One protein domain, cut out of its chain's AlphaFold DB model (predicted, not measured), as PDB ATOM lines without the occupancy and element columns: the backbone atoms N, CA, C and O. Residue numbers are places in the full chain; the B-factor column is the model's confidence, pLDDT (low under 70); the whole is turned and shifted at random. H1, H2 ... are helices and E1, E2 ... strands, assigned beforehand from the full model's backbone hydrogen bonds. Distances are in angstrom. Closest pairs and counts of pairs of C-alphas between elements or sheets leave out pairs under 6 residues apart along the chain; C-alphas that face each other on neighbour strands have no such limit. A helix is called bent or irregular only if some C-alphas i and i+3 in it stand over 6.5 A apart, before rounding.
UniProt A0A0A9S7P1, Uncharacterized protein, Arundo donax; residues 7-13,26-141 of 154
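What this domain is: This is residues 7 to 13 and 26 to 141 of the 154 residues of an uncharacterized protein of Arundo donax (UniProt A0A0A9S7P1). With little regular structure, the chain winds in stacked turns: a row of six strands makes one wall, and mostly loops, with small H1 and H2, complete the turns. The 123 printed residues include E1 H1 E2 H2 E3 E4 E5 E6 in chain order, mixed in class, with 47 in named elements. The mixed sheet runs E1 E2 E3 E4 E5 E6. It is compact, radius of gyration of the C-alphas 14.0 A, spanning 36 by 32 by 25 A.

Where its parts are: Find C-alpha 7 at (1.996, 110.434, 39.490), beginning E1, residues 7 to 10. Then find E2, 36 to 40; E3, 62 to 66; E4, 100 to 106; E5, 123 to 129; and E6, 134 to 140, 17.3 A long, ending at (-0.288, 93.640, 23.378). H1 is 28 to 32; H2, 51 to 57, is irregular, C-alphas 52 and 55 being 7.4 A apart.

How they stand to each other: Parallel E2 and E3 have N 39 and O 64 within hydrogen-bond range, 2.8 A; with H2 between, they form a strand-helix-strand unit, its crossover right-handed. The hairpin E5 and E6 is antiparallel, with N 137 and O 126 at 2.7 A. H1 and H2 touch, closest at the C-alphas of Arg 32 and Leu 56, 4.8 A; neither is on the sheet. H1 has every O i to N i+4 pair within range, H2 0 of 3, but 2 of 4 O i to N i+3.

The domain as a whole: Residues 14 to 25 are not printed, a 20.0 A gap between C-alphas 13 and 26. Links E3 to E4 and E4 to E5 are long. Model pLDDT is under 70 in 36 residues, among them 77 to 93.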
ATOM      1  N   GLN A   7       2.939 110.296  38.379       65.19
ATOM      2  CA  GLN A   7       1.996 110.434  39.490       65.19
ATOM      3  C   GLN A   7       1.179 109.166  39.684       65.19
ATOM      4  O   GLN A   7       0.549 108.642  38.768       65.19
ATOM      5  N   THR A   8       1.178 108.689  40.924       69.81
ATOM      6  CA  THR A   8       0.331 107.591  41.378       69.81
ATOM      7  C   THR A   8      -0.492 108.092  42.553       69.81
ATOM      8  O   THR A   8       0.044 108.326  43.633       69.81
ATOM      9  N   LEU A   9      -1.791 108.259  42.335       67.19
ATOM     10  CA  LEU A   9      -2.759 108.572  43.377       67.19
ATOM     11  C   LEU A   9      -3.307 107.246  43.910       67.19
ATOM     12  O   LEU A   9      -3.890 106.454  43.167       67.19
ATOM     13  N   LYS A  10      -3.067 106.990  45.197       71.94
ATOM     14  CA  LYS A  10      -3.459 105.763  45.898       71.94
ATOM     15  C   LYS A  10      -4.223 106.105  47.168       71.94
ATOM     16  O   LYS A  10      -3.780 106.976  47.909       71.94
ATOM     17  N   SER A  11      -5.310 105.379  47.430       56.00
ATOM     18  CA  SER A  11      -6.016 105.366  48.723       56.00
ATOM     19  C   SER A  11      -6.336 106.751  49.300       56.00
ATOM     20  O   SER A  11      -5.922 107.094  50.405       56.00
ATOM     21  N   ILE A  12      -7.130 107.532  48.565       60.12
ATOM     22  CA  ILE A  12      -7.737 108.767  49.074       60.12
ATOM     23  C   ILE A  12      -9.250 108.541  49.137       60.12
ATOM     24  O   ILE A  12      -9.959 108.784  48.165       60.12
ATOM     25  N   SER A  13      -9.752 108.045  50.271       57.44
ATOM     26  CA  SER A  13     -11.181 107.718  50.454       57.44
ATOM     27  C   SER A  13     -12.107 108.936  50.351       57.44
ATOM     28  O   SER A  13     -13.303 108.795  50.115       57.44
ATOM     29  N   ILE A  26      -0.784 122.197  42.233       62.16
ATOM     30  CA  ILE A  26      -0.101 121.514  41.134       62.16
ATOM     31  C   ILE A  26      -0.145 122.436  39.920       62.16
ATOM     32  O   ILE A  26      -1.199 122.755  39.377       62.16
ATOM     33  N   THR A  27       1.030 122.886  39.495       63.91
ATOM     34  CA  THR A  27       1.157 123.790  38.354       63.91
ATOM     35  C   THR A  27       0.803 123.072  37.055       63.91
ATOM     36  O   THR A  27       1.100 121.887  36.894       63.91
ATOM     37  N   GLU A  28       0.273 123.799  36.066       70.25
ATOM     38  CA  GLU A  28       0.090 123.277  34.701       70.25
ATOM     39  C   GLU A  28       1.360 122.606  34.157       70.25
ATOM     40  O   GLU A  28       1.304 121.585  33.471       70.25
ATOM     41  N   GLN A  29       2.524 123.158  34.514       70.25
ATOM     42  CA  GLN A  29       3.844 122.644  34.158       70.25
ATOM     43  C   GLN A  29       4.066 121.200  34.634       70.25
ATOM     44  O   GLN A  29       4.773 120.436  33.977       70.25
ATOM     45  N   SER A  30       3.470 120.819  35.764       72.00
ATOM     46  CA  SER A  30       3.562 119.467  36.314       72.00
ATOM     47  C   SER A  30       2.804 118.470  35.439       72.00
ATOM     48  O   SER A  30       3.346 117.424  35.099       72.00
ATOM     49  N   PHE A  31       1.598 118.821  34.987       74.31
ATOM     50  CA  PHE A  31       0.814 117.971  34.086       74.31
ATOM     51  C   PHE A  31       1.427 117.878  32.687       74.31
ATOM     52  O   PHE A  31       1.467 116.793  32.116       74.31
ATOM     53  N   ARG A  32       2.017 118.970  32.180       75.25
ATOM     54  CA  ARG A  32       2.742 118.977  30.892       75.25
ATOM     55  C   ARG A  32       3.924 118.014  30.843       75.25
ATOM     56  O   ARG A  32       4.348 117.652  29.749       75.25
ATOM     57  N   ASN A  33       4.476 117.632  31.994       79.19
ATOM     58  CA  ASN A  33       5.592 116.693  32.098       79.19
ATOM     59  C   ASN A  33       5.174 115.290  32.552       79.19
ATOM     60  O   ASN A  33       6.024 114.403  32.600       79.19
ATOM     61  N   LEU A  34       3.885 115.079  32.826       83.19
ATOM     62  CA  LEU A  34       3.377 113.812  33.317       83.19
ATOM     63  C   LEU A  34       3.431 112.750  32.215       83.19
ATOM     64  O   LEU A  34       2.736 112.860  31.204       83.19
ATOM     65  N   ASN A  35       4.244 111.715  32.419       87.75
ATOM     66  CA  ASN A  35       4.342 110.566  31.518       87.75
ATOM     67  C   ASN A  35       3.470 109.388  31.984       87.75
ATOM     68  O   ASN A  35       3.029 108.592  31.158       87.75
ATOM     69  N   LYS A  36       3.170 109.302  33.283       89.19
ATOM     70  CA  LYS A  36       2.399 108.216  33.883       89.19
ATOM     71  C   LYS A  36       1.413 108.749  34.904       89.19
ATOM     72  O   LYS A  36       1.802 109.464  35.827       89.19
ATOM     73  N   LEU A  37       0.160 108.335  34.761       87.56
ATOM     74  CA  LEU A  37      -0.911 108.584  35.712       87.56
ATOM     75  C   LEU A  37      -1.515 107.250  36.139       87.56
ATOM     76  O   LEU A  37      -1.999 106.486  35.305       87.56
ATOM     77  N   ALA A  38      -1.498 106.984  37.440       90.50
ATOM     78  CA  ALA A  38      -2.149 105.823  38.027       90.50
ATOM     79  C   ALA A  38      -3.170 106.254  39.089       90.50
ATOM     80  O   ALA A  38      -2.807 106.920  40.058       90.50
ATOM     81  N   LEU A  39      -4.428 105.856  38.908       90.19
ATOM     82  CA  LEU A  39      -5.542 106.030  39.840       90.19
ATOM     83  C   LEU A  39      -5.876 104.657  40.426       90.19
ATOM     84  O   LEU A  39      -6.439 103.813  39.733       90.19
ATOM     85  N   ILE A  40      -5.464 104.398  41.666       91.25
ATOM     86  CA  ILE A  40      -5.500 103.050  42.246       91.25
ATOM     87  C   ILE A  40      -6.231 103.069  43.588       91.25
ATOM     88  O   ILE A  40      -5.844 103.823  44.485       91.25
ATOM     89  N   LYS A  41      -7.221 102.187  43.766       91.69
ATOM     90  CA  LYS A  41      -7.952 102.021  45.038       91.69
ATOM     91  C   LYS A  41      -8.558 103.333  45.539       91.69
ATOM     92  O   LYS A  41      -8.403 103.708  46.705       91.69
ATOM     93  N   LEU A  42      -9.188 104.076  44.631       88.81
ATOM     94  CA  LEU A  42      -9.883 105.322  44.944       88.81
ATOM     95  C   LEU A  42     -11.377 105.032  45.085       88.81
ATOM     96  O   LEU A  42     -12.163 105.273  44.177       88.81
ATOM     97  N   GLU A  43     -11.750 104.486  46.242       87.62
ATOM     98  CA  GLU A  43     -13.113 104.014  46.530       87.62
ATOM     99  C   GLU A  43     -14.175 105.109  46.417       87.62
ATOM    100  O   GLU A  43     -15.301 104.822  46.043       87.62
ATOM    101  N   GLY A  44     -13.823 106.362  46.713       88.31
ATOM    102  CA  GLY A  44     -14.749 107.490  46.622       88.31
ATOM    103  C   GLY A  44     -14.841 108.126  45.236       88.31
ATOM    104  O   GLY A  44     -15.740 108.940  45.031       88.31
ATOM    105  N   LEU A  45     -13.935 107.800  44.305       89.88
ATOM    106  CA  LEU A  45     -13.793 108.530  43.046       89.88
ATOM    107  C   LEU A  45     -14.940 108.184  42.102       89.88
ATOM    108  O   LEU A  45     -15.009 107.074  41.594       89.88
ATOM    109  N   GLN A  46     -15.791 109.166  41.825       89.75
ATOM    110  CA  GLN A  46     -16.974 109.032  40.978       89.75
ATOM    111  C   GLN A  46     -16.767 109.591  39.575       89.75
ATOM    112  O   GLN A  46     -17.283 109.047  38.595       89.75
ATOM    113  N   LYS A  47     -16.011 110.686  39.470       86.62
ATOM    114  CA  LYS A  47     -15.804 111.402  38.213       86.62
ATOM    115  C   LYS A  47     -14.334 111.734  38.028       86.62
ATOM    116  O   LYS A  47     -13.712 112.329  38.908       86.62
ATOM    117  N   TRP A  48     -13.807 111.425  36.851       84.88
ATOM    118  CA  TRP A  48     -12.585 112.044  36.367       84.88
ATOM    119  C   TRP A  48     -12.923 112.977  35.203       84.88
ATOM    120  O   TRP A  48     -13.418 112.541  34.168       84.88
ATOM    121  N   ASP A  49     -12.669 114.268  35.397       77.50
ATOM    122  CA  ASP A  49     -12.904 115.334  34.432       77.50
ATOM    123  C   ASP A  49     -11.580 116.013  34.058       77.50
ATOM    124  O   ASP A  49     -10.739 116.278  34.916       77.50
ATOM    125  N   LEU A  50     -11.380 116.301  32.774       73.75
ATOM    126  CA  LEU A  50     -10.231 117.070  32.294       73.75
ATOM    127  C   LEU A  50     -10.611 118.510  31.928       73.75
ATOM    128  O   LEU A  50      -9.714 119.349  31.834       73.75
ATOM    129  N   GLY A  51     -11.896 118.825  31.743       71.56
ATOM    130  CA  GLY A  51     -12.361 120.124  31.253       71.56
ATOM    131  C   GLY A  51     -11.503 120.671  30.102       71.56
ATOM    132  O   GLY A  51     -11.080 119.944  29.202       71.56
ATOM    133  N   GLU A  52     -11.149 121.955  30.178       68.56
ATOM    134  CA  GLU A  52     -10.281 122.629  29.197       68.56
ATOM    135  C   GLU A  52      -8.793 122.236  29.310       68.56
ATOM    136  O   GLU A  52      -7.972 122.590  28.463       68.56
ATOM    137  N   THR A  53      -8.411 121.468  30.337       73.06
ATOM    138  CA  THR A  53      -7.010 121.117  30.639       73.06
ATOM    139  C   THR A  53      -6.533 119.822  29.981       73.06
ATOM    140  O   THR A  53      -5.385 119.417  30.164       73.06
ATOM    141  N   CYS A  54      -7.372 119.187  29.160       72.44
ATOM    142  CA  CYS A  54      -7.025 117.996  28.376       72.44
ATOM    143  C   CYS A  54      -5.681 118.128  27.629       72.44
ATOM    144  O   CYS A  54      -4.898 117.179  27.560       72.44
ATOM    145  N   HIS A  55      -5.370 119.329  27.129       73.44
ATOM    146  CA  HIS A  55      -4.141 119.638  26.401       73.44
ATOM    147  C   HIS A  55      -2.857 119.504  27.242       73.44
ATOM    148  O   HIS A  55      -1.768 119.376  26.674       73.44
ATOM    149  N   LEU A  56      -2.958 119.516  28.575       77.12
ATOM    150  CA  LEU A  56      -1.813 119.380  29.475       77.12
ATOM    151  C   LEU A  56      -1.266 117.949  29.501       77.12
ATOM    152  O   LEU A  56      -0.076 117.766  29.717       77.12
ATOM    153  N   PHE A  57      -2.081 116.941  29.190       79.06
ATOM    154  CA  PHE A  57      -1.702 115.526  29.268       79.06
ATOM    155  C   PHE A  57      -1.094 114.982  27.968       79.06
ATOM    156  O   PHE A  57      -1.074 113.776  27.727       79.06
ATOM    157  N   PHE A  58      -0.580 115.852  27.095       78.94
ATOM    158  CA  PHE A  58      -0.054 115.434  25.794       78.94
ATOM    159  C   PHE A  58       1.160 114.494  25.890       78.94
ATOM    160  O   PHE A  58       1.414 113.760  24.940       78.94
ATOM    161  N   ARG A  59       1.909 114.511  27.005       82.81
ATOM    162  CA  ARG A  59       3.059 113.618  27.253       82.81
ATOM    163  C   ARG A  59       2.698 112.308  27.944       82.81
ATOM    164  O   ARG A  59       3.594 111.495  28.150       82.81
ATOM    165  N   LEU A  60       1.427 112.099  28.284       86.25
ATOM    166  CA  LEU A  60       1.002 110.894  28.978       86.25
ATOM    167  C   LEU A  60       1.229 109.668  28.084       86.25
ATOM    168  O   LEU A  60       0.725 109.603  26.964       86.25
ATOM    169  N   GLN A  61       2.006 108.719  28.594       88.75
ATOM    170  CA  GLN A  61       2.353 107.450  27.956       88.75
ATOM    171  C   GLN A  61       1.682 106.275  28.661       88.75
ATOM    172  O   GLN A  61       1.307 105.308  28.007       88.75
ATOM    173  N   VAL A  62       1.497 106.358  29.978       90.00
ATOM    174  CA  VAL A  62       0.916 105.279  30.777       90.00
ATOM    175  C   VAL A  62      -0.278 105.810  31.556       90.00
ATOM    176  O   VAL A  62      -0.142 106.734  32.360       90.00
ATOM    177  N   LEU A  63      -1.443 105.206  31.340       89.75
ATOM    178  CA  LEU A  63      -2.651 105.478  32.105       89.75
ATOM    179  C   LEU A  63      -3.179 104.188  32.721       89.75
ATOM    180  O   LEU A  63      -3.551 103.262  32.004       89.75
ATOM    181  N   ILE A  64      -3.235 104.153  34.049       91.12
ATOM    182  CA  ILE A  64      -3.701 102.998  34.812       91.12
ATOM    183  C   ILE A  64      -4.830 103.435  35.744       91.12
ATOM    184  O   ILE A  64      -4.654 104.343  36.552       91.12
ATOM    185  N   ILE A  65      -5.970 102.759  35.671       91.88
ATOM    186  CA  ILE A  65      -7.101 102.929  36.583       91.88
ATOM    187  C   ILE A  65      -7.446 101.546  37.123       91.88
ATOM    188  O   ILE A  65      -7.832 100.669  36.356       91.88
ATOM    189  N   ARG A  66      -7.255 101.318  38.423       93.19
ATOM    190  CA  ARG A  66      -7.544 100.017  39.039       93.19
ATOM    191  C   ARG A  66      -8.268 100.168  40.364       93.19
ATOM    192  O   ARG A  66      -7.891 101.009  41.179       93.19
ATOM    193  N   ASP A  67      -9.237  99.293  40.599       93.19
ATOM    194  CA  ASP A  67      -9.962  99.194  41.869       93.19
ATOM    195  C   ASP A  67     -10.651 100.523  42.254       93.19
ATOM    196  O   ASP A  67     -10.561 100.987  43.392       93.19
ATOM    197  N   CYS A  68     -11.310 101.174  41.292       92.69
ATOM    198  CA  CYS A  68     -12.078 102.406  41.503       92.69
ATOM    199  C   CYS A  68     -13.578 102.096  41.336       92.69
ATOM    200  O   CYS A  68     -14.143 102.361  40.274       92.69
ATOM    201  N   PRO A  69     -14.232 101.494  42.350       91.06
ATOM    202  CA  PRO A  69     -15.567 100.908  42.213       91.06
ATOM    203  C   PRO A  69     -16.682 101.927  41.977       91.06
ATOM    204  O   PRO A  69     -17.693 101.593  41.364       91.06
ATOM    205  N   GLU A  70     -16.504 103.162  42.444       92.19
ATOM    206  CA  GLU A  70     -17.495 104.229  42.299       92.19
ATOM    207  C   GLU A  70     -17.321 105.048  41.014       92.19
ATOM    208  O   GLU A  70     -18.157 105.906  40.731       92.19
ATOM    209  N   LEU A  71     -16.276 104.783  40.219       91.06
ATOM    210  CA  LEU A  71     -15.950 105.581  39.040       91.06
ATOM    211  C   LEU A  71     -16.979 105.336  37.940       91.06
ATOM    212  O   LEU A  71     -17.026 104.256  37.359       91.06
ATOM    213  N   MET A  72     -17.772 106.360  37.638       88.56
ATOM    214  CA  MET A  72     -18.825 106.298  36.622       88.56
ATOM    215  C   MET A  72     -18.375 106.903  35.295       88.56
ATOM    216  O   MET A  72     -18.641 106.349  34.229       88.56
ATOM    217  N   ARG A  73     -17.660 108.036  35.350       82.62
ATOM    218  CA  ARG A  73     -17.284 108.807  34.158       82.62
ATOM    219  C   ARG A  73     -15.782 108.996  34.024       82.62
ATOM    220  O   ARG A  73     -15.133 109.579  34.894       82.62
ATOM    221  N   LEU A  74     -15.268 108.537  32.884       82.50
ATOM    222  CA  LEU A  74     -13.937 108.849  32.381       82.50
ATOM    223  C   LEU A  74     -13.983 110.144  31.557       82.50
ATOM    224  O   LEU A  74     -14.982 110.395  30.879       82.50
ATOM    225  N   PRO A  75     -12.893 110.925  31.506       75.50
ATOM    226  CA  PRO A  75     -12.900 112.230  30.842       75.50
ATOM    227  C   PRO A  75     -12.975 112.145  29.307       75.50
ATOM    228  O   PRO A  75     -12.996 113.169  28.631       75.50
ATOM    229  N   PHE A  76     -13.012 110.933  28.747       70.56
ATOM    230  CA  PHE A  76     -13.040 110.672  27.305       70.56
ATOM    231  C   PHE A  76     -14.432 110.330  26.766       70.56
ATOM    232  O   PHE A  76     -14.612 110.303  25.551       70.56
ATOM    233  N   ALA A  77     -15.389 110.032  27.651       62.69
ATOM    234  CA  ALA A  77     -16.729 109.573  27.287       62.69
ATOM    235  C   ALA A  77     -17.503 110.611  26.461       62.69
ATOM    236  O   ALA A  77     -18.164 110.280  25.480       62.69
ATOM    237  N   ASP A  78     -17.351 111.884  26.822       59.00
ATOM    238  CA  ASP A  78     -18.251 112.941  26.369       59.00
ATOM    239  C   ASP A  78     -17.633 113.860  25.285       59.00
ATOM    240  O   ASP A  78     -18.207 114.887  24.934       59.00
ATOM    241  N   ASN A  79     -16.448 113.537  24.740       54.66
ATOM    242  CA  ASN A  79     -15.718 114.385  23.774       54.66
ATOM    243  C   ASN A  79     -15.489 115.856  24.227       54.66
ATOM    244  O   ASN A  79     -15.265 116.738  23.398       54.66
ATOM    245  N   ILE A  80     -15.494 116.139  25.535       53.16
ATOM    246  CA  ILE A  80     -15.461 117.505  26.105       53.16
ATOM    247  C   ILE A  80     -14.022 118.040  26.237       53.16
ATOM    248  O   ILE A  80     -13.649 118.617  27.253       53.16
ATOM    249  N   CYS A  81     -13.165 117.844  25.235       53.91
ATOM    250  CA  CYS A  81     -11.926 118.624  25.145       53.91
ATOM    251  C   CYS A  81     -12.191 119.766  24.179       53.91
ATOM    252  O   CYS A  81     -12.364 119.532  22.986       53.91
ATOM    253  N   ASN A  82     -12.270 120.992  24.698       46.06
ATOM    254  CA  ASN A  82     -12.506 122.186  23.899       46.06
ATOM    255  C   ASN A  82     -11.283 123.126  23.957       46.06
ATOM    256  O   ASN A  82     -10.917 123.540  25.056       46.06
ATOM    257  N   PRO A  83     -10.664 123.490  22.814       50.41
ATOM    258  CA  PRO A  83     -10.850 122.895  21.494       50.41
ATOM    259  C   PRO A  83     -10.186 121.508  21.426       50.41
ATOM    260  O   PRO A  83      -9.093 121.318  21.973       50.41
ATOM    261  N   PRO A  84     -10.781 120.537  20.716       52.97
ATOM    262  CA  PRO A  84     -10.119 119.267  20.505       52.97
ATOM    263  C   PRO A  84      -8.853 119.502  19.687       52.97
ATOM    264  O   PRO A  84      -8.897 120.212  18.678       52.97
ATOM    265  N   ARG A  85      -7.727 118.889  20.069       54.09
ATOM    266  CA  ARG A  85      -6.608 118.759  19.130       54.09
ATOM    267  C   ARG A  85      -7.062 117.818  18.026       54.09
ATOM    268  O   ARG A  85      -7.159 116.612  18.241       54.09
ATOM    269  N   LYS A  86      -7.409 118.423  16.900       56.41
ATOM    270  CA  LYS A  86      -7.770 117.759  15.658       56.41
ATOM    271  C   LYS A  86      -6.487 117.521  14.866       56.41
ATOM    272  O   LYS A  86      -5.650 118.424  14.811       56.41
ATOM    273  N   ASP A  87      -6.313 116.330  14.305       58.34
ATOM    274  CA  ASP A  87      -5.389 116.172  13.178       58.34
ATOM    275  C   ASP A  87      -5.941 116.894  11.937       58.34
ATOM    276  O   ASP A  87      -6.994 117.541  11.978       58.34
ATOM    277  N   GLU A  88      -5.198 116.815  10.838       58.22
ATOM    278  CA  GLU A  88      -5.568 117.398   9.545       58.22
ATOM    279  C   GLU A  88      -6.925 116.851   9.048       58.22
ATOM    280  O   GLU A  88      -7.641 117.529   8.312       58.22
ATOM    281  N   GLU A  89      -7.328 115.675   9.539       57.41
ATOM    282  CA  GLU A  89      -8.589 114.985   9.274       57.41
ATOM    283  C   GLU A  89      -9.710 115.283  10.291       57.41
ATOM    284  O   GLU A  89     -10.818 114.754  10.171       57.41
ATOM    285  N   GLY A  90      -9.480 116.140  11.292       57.75
ATOM    286  CA  GLY A  90     -10.510 116.519  12.263       57.75
ATOM    287  C   GLY A  90     -10.662 115.576  13.464       57.75
ATOM    288  O   GLY A  90     -11.587 115.765  14.261       57.75
ATOM    289  N   LYS A  91      -9.794 114.570  13.618       56.88
ATOM    290  CA  LYS A  91      -9.896 113.512  14.630       56.88
ATOM    291  C   LYS A  91      -9.281 113.925  15.963       56.88
ATOM    292  O   LYS A  91      -8.166 114.433  16.037       56.88
ATOM    293  N   ILE A  92     -10.029 113.672  17.034       57.50
ATOM    294  CA  ILE A  92      -9.630 113.969  18.413       57.50
ATOM    295  C   ILE A  92      -8.762 112.821  18.934       57.50
ATOM    296  O   ILE A  92      -9.234 111.686  19.017       57.50
ATOM    297  N   TYR A  93      -7.519 113.111  19.325       61.62
ATOM    298  CA  TYR A  93      -6.669 112.148  20.034       61.62
ATOM    299  C   TYR A  93      -6.561 112.518  21.504       61.62
ATOM    300  O   TYR A  93      -5.916 113.500  21.882       61.62
ATOM    301  N   TRP A  94      -7.163 111.683  22.339       71.31
ATOM    302  CA  TRP A  94      -6.920 111.697  23.770       71.31
ATOM    303  C   TRP A  94      -5.569 111.029  24.021       71.31
ATOM    304  O   TRP A  94      -5.356 109.903  23.586       71.31
ATOM    305  N   PHE A  95      -4.647 111.742  24.676       79.00
ATOM    306  CA  PHE A  95      -3.284 111.267  24.962       79.00
ATOM    307  C   PHE A  95      -2.544 110.754  23.712       79.00
ATOM    308  O   PHE A  95      -2.323 109.553  23.549       79.00
ATOM    309  N   PRO A  96      -2.100 111.649  22.814       76.94
ATOM    310  CA  PRO A  96      -1.509 111.259  21.528       76.94
ATOM    311  C   PRO A  96      -0.263 110.363  21.638       76.94
ATOM    312  O   PRO A  96       0.109 109.727  20.656       76.94
ATOM    313  N   ASN A  97       0.374 110.303  22.813       82.00
ATOM    314  CA  ASN A  97       1.566 109.501  23.082       82.00
ATOM    315  C   ASN A  97       1.293 108.272  23.967       82.00
ATOM    316  O   ASN A  97       2.247 107.680  24.470       82.00
ATOM    317  N   LEU A  98       0.026 107.887  24.175       85.94
ATOM    318  CA  LEU A  98      -0.323 106.761  25.040       85.94
ATOM    319  C   LEU A  98       0.251 105.450  24.488       85.94
ATOM    320  O   LEU A  98       0.086 105.128  23.311       85.94
ATOM    321  N   GLN A  99       0.938 104.713  25.350       89.31
ATOM    322  CA  GLN A  99       1.564 103.419  25.086       89.31
ATOM    323  C   GLN A  99       0.875 102.304  25.867       89.31
ATOM    324  O   GLN A  99       0.750 101.190  25.360       89.31
ATOM    325  N   GLU A 100       0.403 102.615  27.071       90.69
ATOM    326  CA  GLU A 100      -0.216 101.667  27.983       90.69
ATOM    327  C   GLU A 100      -1.521 102.243  28.533       90.69
ATOM    328  O   GLU A 100      -1.535 103.336  29.110       90.69
ATOM    329  N   PHE A 101      -2.609 101.495  28.364       89.19
ATOM    330  CA  PHE A 101      -3.914 101.842  28.911       89.19
ATOM    331  C   PHE A 101      -4.490 100.683  29.713       89.19
ATOM    332  O   PHE A 101      -4.646  99.583  29.187       89.19
ATOM    333  N   GLN A 102      -4.824 100.931  30.974       91.19
ATOM    334  CA  GLN A 102      -5.442  99.931  31.831       91.19
ATOM    335  C   GLN A 102      -6.667 100.488  32.553       91.19
ATOM    336  O   GLN A 102      -6.578 101.541  33.190       91.19
ATOM    337  N   VAL A 103      -7.776  99.750  32.510       90.88
ATOM    338  CA  VAL A 103      -8.963  99.976  33.345       90.88
ATOM    339  C   VAL A 103      -9.418  98.627  33.891       90.88
ATOM    340  O   VAL A 103      -9.930  97.803  33.145       90.88
ATOM    341  N   VAL A 104      -9.200  98.385  35.182       92.25
ATOM    342  CA  VAL A 104      -9.452  97.079  35.817       92.25
ATOM    343  C   VAL A 104     -10.273  97.258  37.089       92.25
ATOM    344  O   VAL A 104     -10.010  98.182  37.861       92.25
ATOM    345  N   ASN A 105     -11.248  96.381  37.338       92.31
ATOM    346  CA  ASN A 105     -12.092  96.411  38.542       92.31
ATOM    347  C   ASN A 105     -12.783  97.774  38.750       92.31
ATOM    348  O   ASN A 105     -12.726  98.368  39.831       92.31
ATOM    349  N   CYS A 106     -13.402  98.302  37.691       91.50
ATOM    350  CA  CYS A 106     -14.121  99.581  37.699       91.50
ATOM    351  C   CYS A 106     -15.568  99.372  37.196       91.50
ATOM    352  O   CYS A 106     -15.930  99.838  36.111       91.50
ATOM    353  N   PRO A 107     -16.412  98.654  37.962       90.31
ATOM    354  CA  PRO A 107     -17.701  98.129  37.500       90.31
ATOM    355  C   PRO A 107     -18.752  99.193  37.164       90.31
ATOM    356  O   PRO A 107     -19.674  98.910  36.407       90.31
ATOM    357  N   LYS A 108     -18.647 100.414  37.700       91.00
ATOM    358  CA  LYS A 108     -19.625 101.484  37.434       91.00
ATOM    359  C   LYS A 108     -19.303 102.348  36.219       91.00
ATOM    360  O   LYS A 108     -20.109 103.213  35.890       91.00
ATOM    361  N   VAL A 109     -18.171 102.130  35.548       88.31
ATOM    362  CA  VAL A 109     -17.787 102.924  34.373       88.31
ATOM    363  C   VAL A 109     -18.821 102.714  33.268       88.31
ATOM    364  O   VAL A 109     -18.996 101.604  32.771       88.31
ATOM    365  N   GLU A 110     -19.505 103.790  32.883       81.12
ATOM    366  CA  GLU A 110     -20.647 103.727  31.961       81.12
ATOM    367  C   GLU A 110     -20.215 103.634  30.496       81.12
ATOM    368  O   GLU A 110     -20.913 103.064  29.659       81.12
ATOM    369  N   SER A 111     -19.058 104.206  30.168       76.06
ATOM    370  CA  SER A 111     -18.525 104.213  28.811       76.06
ATOM    371  C   SER A 111     -17.005 104.278  28.810       76.06
ATOM    372  O   SER A 111     -16.364 104.965  29.611       76.06
ATOM    373  N   LEU A 112     -16.423 103.544  27.868       73.88
ATOM    374  CA  LEU A 112     -15.015 103.642  27.526       73.88
ATOM    375  C   LEU A 112     -14.859 104.592  26.336       73.88
ATOM    376  O   LEU A 112     -15.764 104.670  25.501       73.88
ATOM    377  N   PRO A 113     -13.724 105.307  26.219       64.81
ATOM    378  CA  PRO A 113     -13.439 106.047  25.002       64.81
ATOM    379  C   PRO A 113     -13.548 105.138  23.776       64.81
ATOM    380  O   PRO A 113     -13.145 103.972  23.855       64.81
ATOM    381  N   PRO A 114     -13.932 105.679  22.607       61.03
ATOM    382  CA  PRO A 114     -13.477 105.095  21.360       61.03
ATOM    383  C   PRO A 114     -11.951 105.166  21.402       61.03
ATOM    384  O   PRO A 114     -11.374 106.241  21.219       61.03
ATOM    385  N   ILE A 115     -11.308 104.047  21.758       57.94
ATOM    386  CA  ILE A 115      -9.857 103.967  21.914       57.94
ATOM    387  C   ILE A 115      -9.275 104.468  20.600       57.94
ATOM    388  O   ILE A 115      -9.420 103.848  19.544       57.94
ATOM    389  N   SER A 116      -8.657 105.645  20.653       54.25
ATOM    390  CA  SER A 116      -7.843 106.117  19.553       54.25
ATOM    391  C   SER A 116      -6.643 105.194  19.595       54.25
ATOM    392  O   SER A 116      -5.767 105.367  20.432       54.25
ATOM    393  N   TRP A 117      -6.659 104.146  18.771       62.03
ATOM    394  CA  TRP A 117      -5.520 103.265  18.542       62.03
ATOM    395  C   TRP A 117      -4.376 104.123  17.991       62.03
ATOM    396  O   TRP A 117      -4.186 104.246  16.780       62.03
ATOM    397  N   THR A 118      -3.685 104.831  18.880       65.56
ATOM    398  CA  THR A 118      -2.512 105.620  18.544       65.56
ATOM    399  C   THR A 118      -1.460 104.646  18.032       65.56
ATOM    400  O   THR A 118      -1.384 103.493  18.459       65.56
ATOM    401  N   LYS A 119      -0.600 105.099  17.115       71.06
ATOM    402  CA  LYS A 119       0.502 104.261  16.607       71.06
ATOM    403  C   LYS A 119       1.468 103.823  17.720       71.06
ATOM    404  O   LYS A 119       2.246 102.891  17.522       71.06
ATOM    405  N   THR A 120       1.429 104.511  18.861       78.44
ATOM    406  CA  THR A 120       2.253 104.265  20.042       78.44
ATOM    407  C   THR A 120       1.660 103.232  20.993       78.44
ATOM    408  O   THR A 120       2.400 102.748  21.841       78.44
ATOM    409  N   LEU A 121       0.370 102.888  20.876       84.00
ATOM    410  CA  LEU A 121      -0.291 101.985  21.815       84.00
ATOM    411  C   LEU A 121       0.281 100.566  21.686       84.00
ATOM    412  O   LEU A 121       0.176  99.911  20.645       84.00
ATOM    413  N   CYS A 122       0.896 100.103  22.766       87.69
ATOM    414  CA  CYS A 122       1.581  98.819  22.856       87.69
ATOM    415  C   CYS A 122       0.864  97.847  23.788       87.69
ATOM    416  O   CYS A 122       1.018  96.644  23.602       87.69
ATOM    417  N   TYR A 123       0.098  98.343  24.761       89.00
ATOM    418  CA  TYR A 123      -0.617  97.511  25.722       89.00
ATOM    419  C   TYR A 123      -1.966  98.121  26.107       89.00
ATOM    420  O   TYR A 123      -2.055  99.311  26.421       89.00
ATOM    421  N   VAL A 124      -3.007  97.293  26.096       89.31
ATOM    422  CA  VAL A 124      -4.338  97.629  26.607       89.31
ATOM    423  C   VAL A 124      -4.841  96.481  27.465       89.31
ATOM    424  O   VAL A 124      -4.798  95.333  27.031       89.31
ATOM    425  N   GLU A 125      -5.365  96.803  28.641       90.75
ATOM    426  CA  GLU A 125      -6.058  95.864  29.522       90.75
ATOM    427  C   GLU A 125      -7.326  96.516  30.061       90.75
ATOM    428  O   GLU A 125      -7.282  97.525  30.761       90.75
ATOM    429  N   ILE A 126      -8.471  95.953  29.713       89.25
ATOM    430  CA  ILE A 126      -9.774  96.376  30.207       89.25
ATOM    431  C   ILE A 126     -10.437  95.128  30.771       89.25
ATOM    432  O   ILE A 126     -10.703  94.205  30.008       89.25
ATOM    433  N   SER A 127     -10.688  95.066  32.075       90.12
ATOM    434  CA  SER A 127     -11.383  93.926  32.689       90.12
ATOM    435  C   SER A 127     -12.278  94.375  33.831       90.12
ATOM    436  O   SER A 127     -11.952  95.326  34.547       90.12
ATOM    437  N   ASP A 128     -13.415  93.703  33.995       88.12
ATOM    438  CA  ASP A 128     -14.361  94.004  35.075       88.12
ATOM    439  C   ASP A 128     -14.797  95.488  35.056       88.12
ATOM    440  O   ASP A 128     -14.762  96.200  36.070       88.12
ATOM    441  N   VAL A 129     -15.145  95.982  33.858       86.12
ATOM    442  CA  VAL A 129     -15.533  97.378  33.598       86.12
ATOM    443  C   VAL A 129     -16.968  97.458  33.088       86.12
ATOM    444  O   VAL A 129     -17.325  96.828  32.090       86.12
ATOM    445  N   GLY A 130     -17.771  98.308  33.731       80.19
ATOM    446  CA  GLY A 130     -19.195  98.449  33.432       80.19
ATOM    447  C   GLY A 130     -20.027  97.247  33.902       80.19
ATOM    448  O   GLY A 130     -19.518  96.153  34.125       80.19
ATOM    449  N   SER A 131     -21.340  97.436  34.040       63.72
ATOM    450  CA  SER A 131     -22.236  96.403  34.592       63.72
ATOM    451  C   SER A 131     -22.599  95.273  33.615       63.72
ATOM    452  O   SER A 131     -23.308  94.349  34.007       63.72
ATOM    453  N   SER A 132     -22.184  95.337  32.343       57.97
ATOM    454  CA  SER A 132     -22.615  94.365  31.319       57.97
ATOM    455  C   SER A 132     -21.812  94.350  30.006       57.97
ATOM    456  O   SER A 132     -22.244  93.702  29.054       57.97
ATOM    457  N   LEU A 133     -20.697  95.087  29.894       58.25
ATOM    458  CA  LEU A 133     -20.143  95.437  28.576       58.25
ATOM    459  C   LEU A 133     -18.935  94.600  28.126       58.25
ATOM    460  O   LEU A 133     -18.854  94.303  26.937       58.25
ATOM    461  N   LEU A 134     -18.017  94.208  29.018       63.53
ATOM    462  CA  LEU A 134     -16.794  93.463  28.676       63.53
ATOM    463  C   LEU A 134     -16.272  92.683  29.897       63.53
ATOM    464  O   LEU A 134     -15.919  93.305  30.896       63.53
ATOM    465  N   ASP A 135     -16.142  91.355  29.786       72.44
ATOM    466  CA  ASP A 135     -15.452  90.542  30.805       72.44
ATOM    467  C   ASP A 135     -13.954  90.886  30.827       72.44
ATOM    468  O   ASP A 135     -13.394  91.275  31.851       72.44
ATOM    469  N   MET A 136     -13.300  90.795  29.663       80.88
ATOM    470  CA  MET A 136     -11.892  91.143  29.498       80.88
ATOM    471  C   MET A 136     -11.558  91.468  28.037       80.88
ATOM    472  O   MET A 136     -11.923  90.738  27.117       80.88
ATOM    473  N   LEU A 137     -10.793  92.535  27.833       82.81
ATOM    474  CA  LEU A 137     -10.121  92.884  26.590       82.81
ATOM    475  C   LEU A 137      -8.643  93.112  26.889       82.81
ATOM    476  O   LEU A 137      -8.281  93.983  27.678       82.81
ATOM    477  N   THR A 138      -7.784  92.356  26.209       84.44
ATOM    478  CA  THR A 138      -6.332  92.518  26.299       84.44
ATOM    479  C   THR A 138      -5.741  92.644  24.905       84.44
ATOM    480  O   THR A 138      -6.007  91.827  24.025       84.44
ATOM    481  N   TYR A 139      -4.906  93.656  24.706       85.00
ATOM    482  CA  TYR A 139      -4.080  93.819  23.517       85.00
ATOM    483  C   TYR A 139      -2.634  94.023  23.951       85.00
ATOM    484  O   TYR A 139      -2.352  94.796  24.861       85.00
ATOM    485  N   SER A 140      -1.713  93.357  23.263       86.12
ATOM    486  CA  SER A 140      -0.288  93.640  23.378       86.12
ATOM    487  C   SER A 140       0.359  93.580  22.002       86.12
ATOM    488  O   SER A 140       0.072  92.691  21.197       86.12
ATOM    489  N   LYS A 141       1.226  94.546  21.708       83.06
ATOM    490  CA  LYS A 141       2.029  94.538  20.490       83.06
ATOM    491  C   LYS A 141       3.173  93.548  20.682       83.06
ATOM    492  O   LYS A 141       4.080  93.800  21.472       83.06
TER     493      LYS A 141